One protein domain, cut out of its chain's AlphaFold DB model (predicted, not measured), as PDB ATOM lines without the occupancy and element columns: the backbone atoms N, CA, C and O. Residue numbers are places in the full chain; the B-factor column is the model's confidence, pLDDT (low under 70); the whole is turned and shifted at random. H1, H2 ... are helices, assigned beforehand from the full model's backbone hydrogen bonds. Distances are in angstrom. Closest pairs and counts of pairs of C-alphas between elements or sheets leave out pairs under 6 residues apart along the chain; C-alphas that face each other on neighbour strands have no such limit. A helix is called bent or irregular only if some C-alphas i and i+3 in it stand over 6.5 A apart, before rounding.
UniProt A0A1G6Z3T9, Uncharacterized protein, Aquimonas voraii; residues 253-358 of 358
ATOM      1  N   GLY A 253     164.082 172.241 272.515       94.44
ATOM      2  CA  GLY A 253     165.238 171.439 272.923       94.44
ATOM      3  C   GLY A 253     164.884 170.150 273.686       94.44
ATOM      4  O   GLY A 253     165.588 169.154 273.534       94.44
ATOM      5  N   ALA A 254     163.811 170.135 274.482       93.25
ATOM      6  CA  ALA A 254     163.320 168.936 275.164       93.25
ATOM      7  C   ALA A 254     162.725 167.924 274.174       93.25
ATOM      8  O   ALA A 254     163.073 166.742 274.227       93.25
ATOM      9  N   LEU A 255     161.934 168.403 273.205       94.56
ATOM     10  CA  LEU A 255     161.416 167.576 272.115       94.56
ATOM     11  C   LEU A 255     162.551 166.907 271.326       94.56
ATOM     12  O   LEU A 255     162.504 165.710 271.052       94.56
ATOM     13  N   LEU A 256     163.600 167.663 270.997       95.00
ATOM     14  CA  LEU A 256     164.754 167.158 270.251       95.00
ATOM     15  C   LEU A 256     165.559 166.117 271.034       95.00
ATOM     16  O   LEU A 256     166.012 165.133 270.448       95.00
ATOM     17  N   ARG A 257     165.728 166.308 272.350       94.81
ATOM     18  CA  ARG A 257     166.354 165.297 273.215       94.81
ATOM     19  C   ARG A 257     165.542 164.006 273.225       94.81
ATOM     20  O   ARG A 257     166.104 162.964 272.905       94.81
ATOM     21  N   SER A 258     164.228 164.105 273.436       94.31
ATOM     22  CA  SER A 258     163.323 162.947 273.401       94.31
ATOM     23  C   SER A 258     163.387 162.213 272.058       94.31
ATOM     24  O   SER A 258     163.471 160.991 272.010       94.31
ATOM     25  N   ALA A 259     163.390 162.952 270.942       94.75
ATOM     26  CA  ALA A 259     163.499 162.368 269.607       94.75
ATOM     27  C   ALA A 259     164.821 161.608 269.413       94.75
ATOM     28  O   ALA A 259     164.833 160.524 268.833       94.75
ATOM     29  N   ARG A 260     165.935 162.149 269.917       96.06
ATOM     30  CA  ARG A 260     167.234 161.469 269.882       96.06
ATOM     31  C   ARG A 260     167.220 160.196 270.735       96.06
ATOM     32  O   ARG A 260     167.627 159.149 270.245       96.06
ATOM     33  N   GLU A 261     166.744 160.277 271.972       96.12
ATOM     34  CA  GLU A 261     166.672 159.148 272.911       96.12
ATOM     35  C   GLU A 261     165.786 158.020 272.365       96.12
ATOM     36  O   GLU A 261     166.195 156.861 272.340       96.12
ATOM     37  N   LEU A 262     164.625 158.354 271.794       94.88
ATOM     38  CA  LEU A 262     163.763 157.384 271.116       94.88
ATOM     39  C   LEU A 262     164.443 156.748 269.899       94.88
ATOM     40  O   LEU A 262     164.266 155.556 269.653       94.88
ATOM     41  N   ALA A 263     165.218 157.509 269.121       95.06
ATOM     42  CA  ALA A 263     165.965 156.956 267.994       95.06
ATOM     43  C   ALA A 263     167.033 155.955 268.466       95.06
ATOM     44  O   ALA A 263     167.147 154.873 267.892       95.06
ATOM     45  N   GLU A 264     167.775 156.291 269.523       95.75
ATOM     46  CA  GLU A 264     168.763 155.403 270.147       95.75
ATOM     47  C   GLU A 264     168.111 154.114 270.655       95.75
ATOM     48  O   GLU A 264     168.585 153.009 270.378       95.75
ATOM     49  N   GLU A 265     166.981 154.241 271.344       94.88
ATOM     50  CA  GLU A 265     166.285 153.094 271.903       94.88
ATOM     51  C   GLU A 265     165.659 152.196 270.831       94.88
ATOM     52  O   GLU A 265     165.704 150.971 270.948       94.88
ATOM     53  N   ARG A 266     165.127 152.768 269.744       92.44
ATOM     54  CA  ARG A 266     164.618 151.991 268.601       92.44
ATOM     55  C   ARG A 266     165.697 151.107 267.985       92.44
ATOM     56  O   ARG A 266     165.408 149.970 267.614       92.44
ATOM     57  N   GLU A 267     166.928 151.602 267.886       93.06
ATOM     58  CA  GLU A 267     168.050 150.810 267.381       93.06
ATOM     59  C   GLU A 267     168.422 149.684 268.348       93.06
ATOM     60  O   GLU A 267     168.585 148.544 267.908       93.06
ATOM     61  N   MET A 268     168.456 149.968 269.657       91.69
ATOM     62  CA  MET A 268     168.646 148.951 270.697       91.69
ATOM     63  C   MET A 268     167.579 147.853 270.613       91.69
ATOM     64  O   MET A 268     167.928 146.674 270.526       91.69
ATOM     65  N   ARG A 269     166.291 148.223 270.554       87.38
ATOM     66  CA  ARG A 269     165.164 147.276 270.461       87.38
ATOM     67  C   ARG A 269     165.233 146.419 269.199       87.38
ATOM     68  O   ARG A 269     164.828 145.263 269.216       87.38
ATOM     69  N   ALA A 270     165.784 146.962 268.117       88.38
ATOM     70  CA  ALA A 270     165.989 146.235 266.872       88.38
ATOM     71  C   ALA A 270     167.322 145.460 266.804       88.38
ATOM     72  O   ALA A 270     167.677 144.948 265.740       88.38
ATOM     73  N   GLY A 271     168.090 145.401 267.898       90.06
ATOM     74  CA  GLY A 271     169.374 144.698 267.969       90.06
ATOM     75  C   GLY A 271     170.487 145.328 267.123       90.06
ATOM     76  O   GLY A 271     171.487 144.669 266.822       90.06
ATOM     77  N   ARG A 272     170.336 146.591 266.706       93.62
ATOM     78  CA  ARG A 272     171.317 147.306 265.884       93.62
ATOM     79  C   ARG A 272     172.247 148.144 266.750       93.62
ATOM     80  O   ARG A 272     171.830 148.897 267.625       93.62
ATOM     81  N   ARG A 273     173.548 148.051 266.471       96.19
ATOM     82  CA  ARG A 273     174.561 148.910 267.096       96.19
ATOM     83  C   ARG A 273     174.591 150.253 266.376       96.19
ATOM     84  O   ARG A 273     174.801 150.276 265.168       96.19
ATOM     85  N   LEU A 274     174.523 151.359 267.115       96.62
ATOM     86  CA  LEU A 274     174.562 152.713 266.539       96.62
ATOM     87  C   LEU A 274     175.806 152.990 265.685       96.62
ATOM     88  O   LEU A 274     175.729 153.727 264.708       96.62
ATOM     89  N   GLY A 275     176.954 152.398 266.024       97.56
ATOM     90  CA  GLY A 275     178.188 152.531 265.237       97.56
ATOM     91  C   GLY A 275     178.213 151.709 263.942       97.56
ATOM     92  O   GLY A 275     179.170 151.814 263.181       97.56
ATOM     93  N   ALA A 276     177.208 150.867 263.687       96.50
ATOM     94  CA  ALA A 276     177.132 150.051 262.481       96.50
ATOM     95  C   ALA A 276     176.454 150.808 261.330       96.50
ATOM     96  O   ALA A 276     175.544 151.616 261.533       96.50
ATOM     97  N   ALA A 277     176.866 150.507 260.096       96.81
ATOM     98  CA  ALA A 277     176.364 151.209 258.917       96.81
ATOM     99  C   ALA A 277     174.867 150.979 258.655       96.81
ATOM    100  O   ALA A 277     174.160 151.878 258.205       96.81
ATOM    101  N   ASN A 278     174.360 149.796 259.008       94.75
ATOM    102  CA  ASN A 278     172.941 149.454 258.883       94.75
ATOM    103  C   ASN A 278     172.026 150.218 259.861       94.75
ATOM    104  O   ASN A 278     170.810 150.101 259.746       94.75
ATOM    105  N   SER A 279     172.585 150.995 260.795       96.50
ATOM    106  CA  SER A 279     171.831 151.857 261.716       96.50
ATOM    107  C   SER A 279     171.581 153.264 261.148       96.50
ATOM    108  O   SER A 279     170.646 153.949 261.557       96.50
ATOM    109  N   ALA A 280     172.361 153.703 260.149       96.94
ATOM    110  CA  ALA A 280     172.267 155.066 259.622       96.94
ATOM    111  C   ALA A 280     170.891 155.375 259.014       96.94
ATOM    112  O   ALA A 280     170.263 156.371 259.366       96.94
ATOM    113  N   GLN A 281     170.412 154.524 258.102       94.75
ATOM    114  CA  GLN A 281     169.167 154.791 257.381       94.75
ATOM    115  C   GLN A 281     167.929 154.793 258.299       94.75
ATOM    116  O   GLN A 281     167.200 155.782 258.259       94.75
ATOM    117  N   PRO A 282     167.722 153.799 259.190       93.06
ATOM    118  CA  PRO A 282     166.607 153.826 260.139       93.06
ATOM    119  C   PRO A 282     166.579 155.075 261.031       93.06
ATOM    120  O   PRO A 282     165.519 155.681 261.205       93.06
ATOM    121  N   CYS A 283     167.733 155.506 261.559       95.38
ATOM    122  CA  CYS A 283     167.817 156.745 262.335       95.38
ATOM    123  C   CYS A 283     167.446 157.971 261.492       95.38
ATOM    124  O   CYS A 283     166.734 158.852 261.979       95.38
ATOM    125  N   ARG A 284     167.897 158.034 260.229       94.88
ATOM    126  CA  ARG A 284     167.554 159.143 259.328       94.88
ATOM    127  C   ARG A 284     166.059 159.221 259.074       94.88
ATOM    128  O   ARG A 284     165.477 160.288 259.252       94.88
ATOM    129  N   ASP A 285     165.451 158.100 258.704       91.25
ATOM    130  CA  ASP A 285     164.027 158.036 258.377       91.25
ATOM    131  C   ASP A 285     163.168 158.422 259.586       91.25
ATOM    132  O   ASP A 285     162.199 159.179 259.467       91.25
ATOM    133  N   PHE A 286     163.560 157.966 260.777       92.31
ATOM    134  CA  PHE A 286     162.876 158.324 262.010       92.31
ATOM    135  C   PHE A 286     162.951 159.830 262.304       92.31
ATOM    136  O   PHE A 286     161.922 160.463 262.549       92.31
ATOM    137  N   LEU A 287     164.149 160.418 262.248       92.50
ATOM    138  CA  LEU A 287     164.365 161.817 262.622       92.50
ATOM    139  C   LEU A 287     163.864 162.817 261.568       92.50
ATOM    140  O   LEU A 287     163.420 163.895 261.949       92.50
ATOM    141  N   LEU A 288     163.887 162.484 260.268       88.56
ATOM    142  CA  LEU A 288     163.297 163.353 259.235       88.56
ATOM    143  C   LEU A 288     161.776 163.242 259.175       88.56
ATOM    144  O   LEU A 288     161.079 164.253 259.071       88.56
ATOM    145  N   HIS A 289     161.264 162.012 259.145       85.31
ATOM    146  CA  HIS A 289     159.895 161.764 258.706       85.31
ATOM    147  C   HIS A 289     158.988 161.375 259.867       85.31
ATOM    148  O   HIS A 289     157.918 161.963 260.030       85.31
ATOM    149  N   ALA A 290     159.409 160.422 260.702       86.56
ATOM    150  CA  ALA A 290     158.545 159.914 261.764       86.56
ATOM    151  C   ALA A 290     158.251 160.970 262.839       86.56
ATOM    152  O   ALA A 290     157.117 161.048 263.299       86.56
ATOM    153  N   GLN A 291     159.223 161.817 263.194       87.75
ATOM    154  CA  GLN A 291     159.028 162.883 264.188       87.75
ATOM    155  C   GLN A 291     158.021 163.947 263.735       87.75
ATOM    156  O   GLN A 291     157.090 164.278 264.469       87.75
ATOM    157  N   THR A 292     158.151 164.433 262.499       86.50
ATOM    158  CA  THR A 292     157.202 165.390 261.908       86.50
ATOM    159  C   THR A 292     155.802 164.795 261.845       86.50
ATOM    160  O   THR A 292     154.832 165.412 262.282       86.50
ATOM    161  N   ARG A 293     155.701 163.549 261.373       88.19
ATOM    162  CA  ARG A 293     154.437 162.819 261.298       88.19
ATOM    163  C   ARG A 293     153.807 162.609 262.675       88.19
ATOM    164  O   ARG A 293     152.602 162.792 262.831       88.19
ATOM    165  N   TYR A 294     154.607 162.258 263.677       88.06
ATOM    166  CA  TYR A 294     154.151 162.132 265.056       88.06
ATOM    167  C   TYR A 294     153.547 163.448 265.562       88.06
ATOM    168  O   TYR A 294     152.402 163.453 266.013       88.06
ATOM    169  N   LEU A 295     154.254 164.571 265.408       89.94
ATOM    170  CA  LEU A 295     153.773 165.884 265.847       89.94
ATOM    171  C   LEU A 295     152.501 166.336 265.112       89.94
ATOM    172  O   LEU A 295     151.548 166.810 265.744       89.94
ATOM    173  N   GLU A 296     152.484 166.226 263.784       88.38
ATOM    174  CA  GLU A 296     151.452 166.834 262.936       88.38
ATOM    175  C   GLU A 296     150.229 165.934 262.738       88.38
ATOM    176  O   GLU A 296     149.081 166.388 262.839       88.38
ATOM    177  N   GLU A 297     150.447 164.647 262.485       85.38
ATOM    178  CA  GLU A 297     149.397 163.726 262.048       85.38
ATOM    179  C   GLU A 297     148.875 162.861 263.190       85.38
ATOM    180  O   GLU A 297     147.660 162.746 263.352       85.38
ATOM    181  N   LEU A 298     149.773 162.269 263.985       86.00
ATOM    182  CA  LEU A 298     149.402 161.236 264.955       86.00
ATOM    183  C   LEU A 298     149.016 161.816 266.316       86.00
ATOM    184  O   LEU A 298     148.000 161.426 266.886       86.00
ATOM    185  N   HIS A 299     149.801 162.754 266.846       91.19
ATOM    186  CA  HIS A 299     149.549 163.297 268.172       91.19
ATOM    187  C   HIS A 299     148.308 164.194 268.176       91.19
ATOM    188  O   HIS A 299     148.222 165.209 267.464       91.19
ATOM    189  N   ARG A 300     147.387 163.891 269.084       90.81
ATOM    190  CA  ARG A 300     146.206 164.688 269.426       90.81
ATOM    191  C   ARG A 300     146.129 164.759 270.944       90.81
ATOM    192  O   ARG A 300     146.382 163.748 271.586       90.81
ATOM    193  N   PHE A 301     145.817 165.938 271.479       94.50
ATOM    194  CA  PHE A 301     145.567 166.050 272.911       94.50
ATOM    195  C   PHE A 301     144.307 165.260 273.257       94.50
ATOM    196  O   PHE A 301     143.305 165.348 272.541       94.50
ATOM    197  N   ALA A 302     144.379 164.460 274.312       95.06
ATOM    198  CA  ALA A 302     143.270 163.651 274.792       95.06
ATOM    199  C   ALA A 302     142.401 164.417 275.804       95.06
ATOM    200  O   ALA A 302     141.250 164.030 276.029       95.06
ATOM    201  N   SER A 303     142.928 165.487 276.406       96.75
ATOM    202  CA  SER A 303     142.258 166.318 277.408       96.75
ATOM    203  C   SER A 303     142.253 167.805 277.037       96.75
ATOM    204  O   SER A 303     143.121 168.314 276.326       96.75
ATOM    205  N   THR A 304     141.264 168.527 277.568       96.81
ATOM    206  CA  THR A 304     141.202 169.993 277.487       96.81
ATOM    207  C   THR A 304     142.345 170.661 278.250       96.81
ATOM    208  O   THR A 304     142.834 171.712 277.844       96.81
ATOM    209  N   GLU A 305     142.786 170.042 279.341       97.94
ATOM    210  CA  GLU A 305     143.876 170.473 280.205       97.94
ATOM    211  C   GLU A 305     145.209 170.420 279.464       97.94
ATOM    212  O   GLU A 305     145.933 171.416 279.441       97.94
ATOM    213  N   GLY A 306     145.494 169.290 278.812       97.38
ATOM    214  CA  GLY A 306     146.683 169.094 277.991       97.38
ATOM    215  C   GLY A 306     146.723 170.056 276.808       97.38
ATOM    216  O   GLY A 306     147.737 170.719 276.595       97.38
ATOM    217  N   GLU A 307     145.610 170.228 276.087       97.56
ATOM    218  CA  GLU A 307     145.554 171.188 274.978       97.56
ATOM    219  C   GLU A 307     145.760 172.637 275.444       97.56
ATOM    220  O   GLU A 307     146.509 173.389 274.813       97.56
ATOM    221  N   ALA A 308     145.137 173.033 276.555       98.25
ATOM    222  CA  ALA A 308     145.297 174.375 277.105       98.25
ATOM    223  C   ALA A 308     146.723 174.636 277.615       98.25
ATOM    224  O   ALA A 308     147.214 175.755 277.486       98.25
ATOM    225  N   TRP A 309     147.377 173.622 278.187       98.12
ATOM    226  CA  TRP A 309     148.730 173.720 278.737       98.12
ATOM    227  C   TRP A 309     149.815 173.699 277.651       98.12
ATOM    228  O   TRP A 309     150.701 174.550 277.643       98.12
ATOM    229  N   LEU A 310     149.734 172.765 276.702       98.00
ATOM    230  CA  LEU A 310     150.819 172.443 275.766       98.00
ATOM    231  C   LEU A 310     150.530 172.869 274.323       98.00
ATOM    232  O   LEU A 310     151.420 172.850 273.471       98.00
ATOM    233  N   GLY A 311     149.288 173.243 274.005       97.69
ATOM    234  CA  GLY A 311     148.852 173.434 272.623       97.69
ATOM    235  C   GLY A 311     149.557 174.570 271.890       97.69
ATOM    236  O   GLY A 311     149.818 174.450 270.691       97.69
ATOM    237  N   ALA A 312     149.891 175.660 272.585       97.94
ATOM    238  CA  ALA A 312     150.677 176.750 272.005       97.94
ATOM    239  C   ALA A 312     152.101 176.294 271.664       97.94
ATOM    240  O   ALA A 312     152.492 176.385 270.500       97.94
ATOM    241  N   GLY A 313     152.805 175.701 272.632       97.88
ATOM    242  CA  GLY A 313     154.152 175.165 272.426       97.88
ATOM    243  C   GLY A 313     154.197 174.101 271.330       97.88
ATOM    244  O   GLY A 313     155.091 174.116 270.491       97.88
ATOM    245  N   LYS A 314     153.168 173.246 271.220       97.50
ATOM    246  CA  LYS A 314     153.081 172.259 270.135       97.50
ATOM    247  C   LYS A 314     153.047 172.911 268.756       97.50
ATOM    248  O   LYS A 314     153.715 172.441 267.837       97.50
ATOM    249  N   ARG A 315     152.274 173.990 268.584       97.12
ATOM    250  CA  ARG A 315     152.204 174.712 267.301       97.12
ATOM    251  C   ARG A 315     153.543 175.350 266.937       97.12
ATOM    252  O   ARG A 315     153.929 175.294 265.774       97.12
ATOM    253  N   GLU A 316     154.245 175.910 267.915       96.81
ATOM    254  CA  GLU A 316     155.594 176.460 267.727       96.81
ATOM    255  C   GLU A 316     156.586 175.358 267.343       96.81
ATOM    256  O   GLU A 316     157.270 175.464 266.325       96.81
ATOM    257  N   ASN A 317     156.573 174.241 268.069       96.56
ATOM    258  CA  ASN A 317     157.430 173.091 267.797       96.56
ATOM    259  C   ASN A 317     157.194 172.484 266.410       96.56
ATOM    260  O   ASN A 317     158.151 172.040 265.783       96.56
ATOM    261  N   VAL A 318     155.963 172.497 265.885       95.19
ATOM    262  CA  VAL A 318     155.688 172.094 264.493       95.19
ATOM    263  C   VAL A 318     156.435 172.991 263.500       95.19
ATOM    264  O   VAL A 318     157.046 172.493 262.555       95.19
ATOM    265  N   VAL A 319     156.432 174.311 263.709       94.94
ATOM    266  CA  VAL A 319     157.159 175.254 262.840       94.94
ATOM    267  C   VAL A 319     158.668 175.018 262.933       94.94
ATOM    268  O   VAL A 319     159.329 174.889 261.900       94.94
ATOM    269  N   CYS A 320     159.203 174.896 264.149       94.62
ATOM    270  CA  CYS A 320     160.624 174.628 264.377       94.62
ATOM    271  C   CYS A 320     161.061 173.282 263.777       94.62
ATOM    272  O   CYS A 320     162.099 173.214 263.117       94.62
ATOM    273  N   MET A 321     160.253 172.229 263.934       94.62
ATOM    274  CA  MET A 321     160.533 170.902 263.381       94.62
ATOM    275  C   MET A 321     160.587 170.932 261.852       94.62
ATOM    276  O   MET A 321     161.528 170.400 261.269       94.62
ATOM    277  N   ARG A 322     159.648 171.617 261.186       93.38
ATOM    278  CA  ARG A 322     159.684 171.798 259.722       93.38
ATOM    279  C   ARG A 322     160.955 172.506 259.259       93.38
ATOM    280  O   ARG A 322     161.553 172.093 258.267       93.38
ATOM    281  N   GLY A 323     161.376 173.547 259.979       93.62
ATOM    282  CA  GLY A 323     162.625 174.260 259.704       93.62
ATOM    283  C   GLY A 323     163.851 173.356 259.839       93.62
ATOM    284  O   GLY A 323     164.679 173.300 258.929       93.62
ATOM    285  N   LEU A 324     163.930 172.589 260.930       95.00
ATOM    286  CA  LEU A 324     165.010 171.630 261.153       95.00
ATOM    287  C   LEU A 324     165.043 170.556 260.061       95.00
ATOM    288  O   LEU A 324     166.095 170.310 259.482       95.00
ATOM    289  N   VAL A 325     163.903 169.947 259.727       93.31
ATOM    290  CA  VAL A 325     163.814 168.923 258.673       93.31
ATOM    291  C   VAL A 325     164.266 169.468 257.321       93.31
ATOM    292  O   VAL A 325     164.993 168.780 256.604       93.31
ATOM    293  N   ALA A 326     163.899 170.707 256.981       92.69
ATOM    294  CA  ALA A 326     164.363 171.349 255.756       92.69
ATOM    295  C   ALA A 326     165.893 171.504 255.724       92.69
ATOM    296  O   ALA A 326     166.507 171.248 254.689       92.69
ATOM    297  N   GLU A 327     166.522 171.865 256.848       93.50
ATOM    298  CA  GLU A 327     167.984 171.959 256.951       93.50
ATOM    299  C   GLU A 327     168.653 170.577 256.885       93.50
ATOM    300  O   GLU A 327     169.619 170.383 256.142       93.50
ATOM    301  N   LEU A 328     168.106 169.583 257.590       94.38
ATOM    302  CA  LEU A 328     168.598 168.203 257.562       94.38
ATOM    303  C   LEU A 328     168.505 167.585 256.163       94.38
ATOM    304  O   LEU A 328     169.368 166.788 255.802       94.38
ATOM    305  N   ALA A 329     167.499 167.951 255.365       91.25
ATOM    306  CA  ALA A 329     167.296 167.454 254.004       91.25
ATOM    307  C   ALA A 329     168.289 168.023 252.972       91.25
ATOM    308  O   ALA A 329     168.358 167.531 251.844       91.25
ATOM    309  N   ARG A 330     169.077 169.051 253.317       92.88
ATOM    310  CA  ARG A 330     170.036 169.646 252.376       92.88
ATOM    311  C   ARG A 330     171.155 168.651 252.047       92.88
ATOM    312  O   ARG A 330     171.788 168.141 252.970       92.88
ATOM    313  N   PRO A 331     171.524 168.457 250.765       91.31
ATOM    314  CA  PRO A 331     172.609 167.540 250.385       91.31
ATOM    315  C   PRO A 331     173.966 167.867 251.032       91.31
ATOM    316  O   PRO A 331     174.808 166.994 251.249       91.31
ATOM    317  N   SER A 332     174.194 169.145 251.354       90.88
ATOM    318  CA  SER A 332     175.400 169.623 252.032       90.88
ATOM    319  C   SER A 332     175.428 169.311 253.530       90.88
ATOM    320  O   SER A 332     176.514 169.334 254.115       90.88
ATOM    321  N   CYS A 333     174.293 168.985 254.151       93.44
ATOM    322  CA  CYS A 333     174.217 168.680 255.574       93.44
ATOM    323  C   CYS A 333     174.979 167.382 255.893       93.44
ATOM    324  O   CYS A 333     174.883 166.390 255.167       93.44
ATOM    325  N   SER A 334     175.759 167.378 256.981       93.31
ATOM    326  CA  SER A 334     176.490 166.185 257.439       93.31
ATOM    327  C   SER A 334     175.549 165.023 257.756       93.31
ATOM    328  O   SER A 334     175.915 163.873 257.533       93.31
ATOM    329  N   PHE A 335     174.316 165.326 258.167       95.62
ATOM    330  CA  PHE A 335     173.262 164.353 258.426       95.62
ATOM    331  C   PHE A 335     173.010 163.416 257.228       95.62
ATOM    332  O   PHE A 335     172.907 162.201 257.393       95.62
ATOM    333  N   GLN A 336     172.991 163.955 256.003       94.56
ATOM    334  CA  GLN A 336     172.766 163.164 254.784       94.56
ATOM    335  C   GLN A 336     173.941 162.238 254.449       94.56
ATOM    336  O   GLN A 336     173.756 161.210 253.804       94.56
ATOM    337  N   ARG A 337     175.153 162.581 254.899       94.00
ATOM    338  CA  ARG A 337     176.382 161.821 254.615       94.00
ATOM    339  C   ARG A 337     176.805 160.882 255.741       94.00
ATOM    340  O   ARG A 337     177.783 160.164 255.567       94.00
ATOM    341  N   ALA A 338     176.096 160.891 256.867       96.56
ATOM    342  CA  ALA A 338     176.403 160.045 258.012       96.56
ATOM    343  C   ALA A 338     176.406 158.557 257.621       96.56
ATOM    344  O   ALA A 338     175.464 158.055 256.994       96.56
ATOM    345  N   ALA A 339     177.479 157.864 257.987       97.12
ATOM    346  CA  ALA A 339     177.722 156.468 257.660       97.12
ATOM    347  C   ALA A 339     177.184 155.506 258.724       97.12
ATOM    348  O   ALA A 339     177.094 154.315 258.454       97.12
ATOM    349  N   SER A 340     176.817 155.993 259.913       98.25
ATOM    350  CA  SER A 340     176.294 155.192 261.029       98.25
ATOM    351  C   SER A 340     175.174 155.925 261.775       98.25
ATOM    352  O   SER A 340     175.043 157.145 261.659       98.25
ATOM    353  N   GLY A 341     174.375 155.204 262.568       97.69
ATOM    354  CA  GLY A 341     173.341 155.810 263.417       97.69
ATOM    355  C   GLY A 341     173.926 156.820 264.411       97.69
ATOM    356  O   GLY A 341     173.383 157.905 264.590       97.69
ATOM    357  N   SER A 342     175.103 156.532 264.974       97.88
ATOM    358  CA  SER A 342     175.814 157.451 265.875       97.88
ATOM    359  C   SER A 342     176.149 158.788 265.204       97.88
ATOM    360  O   SER A 342     176.005 159.842 265.822       97.88
ATOM    361  N   GLU A 343     176.593 158.762 263.945       98.06
ATOM    362  CA  GLU A 343     176.884 159.981 263.183       98.06
ATOM    363  C   GLU A 343     175.606 160.751 262.829       98.06
ATOM    364  O   GLU A 343     175.602 161.982 262.882       98.06
ATOM    365  N   VAL A 344     174.513 160.042 262.520       97.88
ATOM    366  CA  VAL A 344     173.195 160.646 262.263       97.88
ATOM    367  C   VAL A 344     172.714 161.420 263.490       97.88
ATOM    368  O   VAL A 344     172.340 162.586 263.370       97.88
ATOM    369  N   LEU A 345     172.765 160.805 264.674       96.75
ATOM    370  CA  LEU A 345     172.326 161.426 265.929       96.75
ATOM    371  C   LEU A 345     173.177 162.649 266.288       96.75
ATOM    372  O   LEU A 345     172.639 163.685 266.674       96.75
ATOM    373  N   HIS A 346     174.497 162.563 266.101       96.12
ATOM    374  CA  HIS A 346     175.391 163.695 266.331       96.12
ATOM    375  C   HIS A 346     175.092 164.863 265.378       96.12
ATOM    376  O   HIS A 346     174.965 166.008 265.816       96.12
ATOM    377  N   ALA A 347     174.925 164.579 264.082       95.62
ATOM    378  CA  ALA A 347     174.579 165.591 263.088       95.62
ATOM    379  C   ALA A 347     173.201 166.222 263.355       95.62
ATOM    380  O   ALA A 347     173.045 167.432 263.196       95.62
ATOM    381  N   PHE A 348     172.228 165.427 263.812       95.69
ATOM    382  CA  PHE A 348     170.910 165.907 264.227       95.69
ATOM    383  C   PHE A 348     171.010 166.915 265.375       95.69
ATOM    384  O   PHE A 348     170.475 168.016 265.273       95.69
ATOM    385  N   THR A 349     171.745 166.581 266.441       92.00
ATOM    386  CA  THR A 349     171.950 167.492 267.580       92.00
ATOM    387  C   THR A 349     172.699 168.763 267.175       92.00
ATOM    388  O   THR A 349     172.340 169.850 267.623       92.00
ATOM    389  N   ALA A 350     173.703 168.656 266.300       91.50
ATOM    390  CA  ALA A 350     174.440 169.817 265.808       91.50
ATOM    391  C   ALA A 350     173.545 170.774 265.000       91.50
ATOM    392  O   ALA A 350     173.571 171.980 265.236       91.50
ATOM    393  N   ALA A 351     172.716 170.244 264.094       90.06
ATOM    394  CA  ALA A 351     171.764 171.043 263.320       90.06
ATOM    395  C   ALA A 351     170.691 171.677 264.220       90.06
ATOM    396  O   ALA A 351     170.387 172.859 264.088       90.06
ATOM    397  N   ALA A 352     170.180 170.920 265.192       84.88
ATOM    398  CA  ALA A 352     169.235 171.412 266.185       84.88
ATOM    399  C   ALA A 352     169.792 172.577 267.025       84.88
ATOM    400  O   ALA A 352     169.073 173.539 267.290       84.88
ATOM    401  N   GLY A 353     171.073 172.530 267.408       79.81
ATOM    402  CA  GLY A 353     171.730 173.607 268.158       79.81
ATOM    403  C   GLY A 353     171.749 174.949 267.418       79.81
ATOM    404  O   GLY A 353     171.653 175.997 268.052       79.81
ATOM    405  N   LEU A 354     171.790 174.926 266.080       71.56
ATOM    406  CA  LEU A 354     171.696 176.129 265.245       71.56
ATOM    407  C   LEU A 354     170.276 176.716 265.215       71.56
ATOM    408  O   LEU A 354     170.124 177.914 265.002       71.56
ATOM    409  N   CYS A 355     169.250 175.892 265.441       67.94
ATOM    410  CA  CYS A 355     167.846 176.313 265.450       67.94
ATOM    411  C   CYS A 355     167.359 176.814 266.818       67.94
ATOM    412  O   CYS A 355     166.369 177.531 266.866       67.94
ATOM    413  N   VAL A 356     168.006 176.415 267.920       65.38
ATOM    414  CA  VAL A 356     167.631 176.821 269.295       65.38
ATOM    415  C   VAL A 356     168.390 178.077 269.757       65.38
ATOM    416  O   VAL A 356     167.973 178.734 270.706       65.38
ATOM    417  N   GLY A 357     169.510 178.412 269.105       52.25
ATOM    418  CA  GLY A 357     170.341 179.586 269.415       52.25
ATOM    419  C   GLY A 357     170.110 180.820 268.532       52.25
ATOM    420  O   GLY A 357     170.834 181.802 268.697       52.25
ATOM    421  N   ALA A 358     169.158 180.760 267.597       41.12
ATOM    422  CA  ALA A 358     168.700 181.868 266.752       41.12
ATOM    423  C   ALA A 358     167.306 182.309 267.204       41.12
ATOM    424  O   ALA A 358     167.029 183.528 267.115       41.12
TER     425      ALA A 358
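What this domain is: This is residues 253 to 358 of the 358 residues of an uncharacterized protein of Aquimonas voraii (UniProt A0A1G6Z3T9). Two helices, H1 and H5, run side by side in opposite ways; H2 crosses H1 at a steep slant and meets H5 near the first residues of both, the two spreading from there as a V. H3, the longest helix, folds back from H2 as a helical hairpin, packs on residues 288 to 296 of H2 and, with its residues 320 to 328, on H5, while residues 302 to 309, at the turn of this hairpin, stick out; short H4 packs on H5. The printed part has 106 residues, with five named helices in the order H1 to H5 and no named strand; its class is all helix. It is compact, with a radius of gyration of the C-alphas of 14.4 A, and spans 44 by 32 by 20 A.

Where its parts are: Find C-alpha 253 at (165.238, 171.439, 272.923); from there H1 runs over residues 253 to 269, 24.3 A. Next comes H2, residues 277 to 298, 29.4 A long, with a kink of 35 degrees near residue 292; it is only just irregular, with C-alphas 278 and 281 6.7 A apart. Look for C-alpha 304 at (141.202, 169.993, 277.487), where H3 begins; it runs to residue 328 over 33.9 A, with a kink of 54 degrees near residue 311, and is irregular, with C-alphas 309 and 312 7.6 A apart. H4 is residues 334 to 337, and H5, residues 341 to 356, 22.6 A long, ends at C-alpha 356 at (167.631, 176.821, 269.295).

How they stand to each other: Begin with H5, the hub, which touches the four other helices. H1 touches it with residues 253 to 260 alone, at a shallow tilt of 8 degrees, opposite ways; their closest C-alphas, of Arg 260 and Leu 345, are 6.4 A apart. Residues 277 to 287 of H2 touch residues 341 to 348 of H5 at a steep tilt of 42 degrees, the same way; look at the C-alphas of Ala 280 and Gly 341, the closest, 4.0 A apart. Residues 320 to 328 of H3 touch residues 348 to 355 of H5, only just about perpendicular at 70.3 degrees; the closest C-alphas are those of Leu 324 and Ala 352, 6.6 A apart. H4 touches residues 343 to 348 of H5, with the C-alphas of Phe 335 and Ala 347 closest at 5.0 A. H2 touches H1 at a steep tilt of 50 degrees, opposite ways, with the C-alphas of Ala 263 and Cys 283 closest at 6.0 A. H2, with residues 288 to 296 alone, touches H3 in their hairpin at 42 degrees, the closest C-alphas being those of Leu 288 and Val 325 at 5.6 A. H1 and H3 are near each other, and H1 and H4 are apart. In H1 every O i to N i+4 pair is within hydrogen-bond range, against 13 of 18 in H2, 19 of 21 in H3 and 10 of 12 in H5; H4 is too short for such a pair.

The domain as a whole: The two C-alphas farthest apart are those of Ala 277 and Thr 304, at 44.0 A. The printed part has no cut and no long link, and residue 358 is the chain's last. Look at residues 355 to 358 for pLDDT under 70; the mean of the printed part is 92.1.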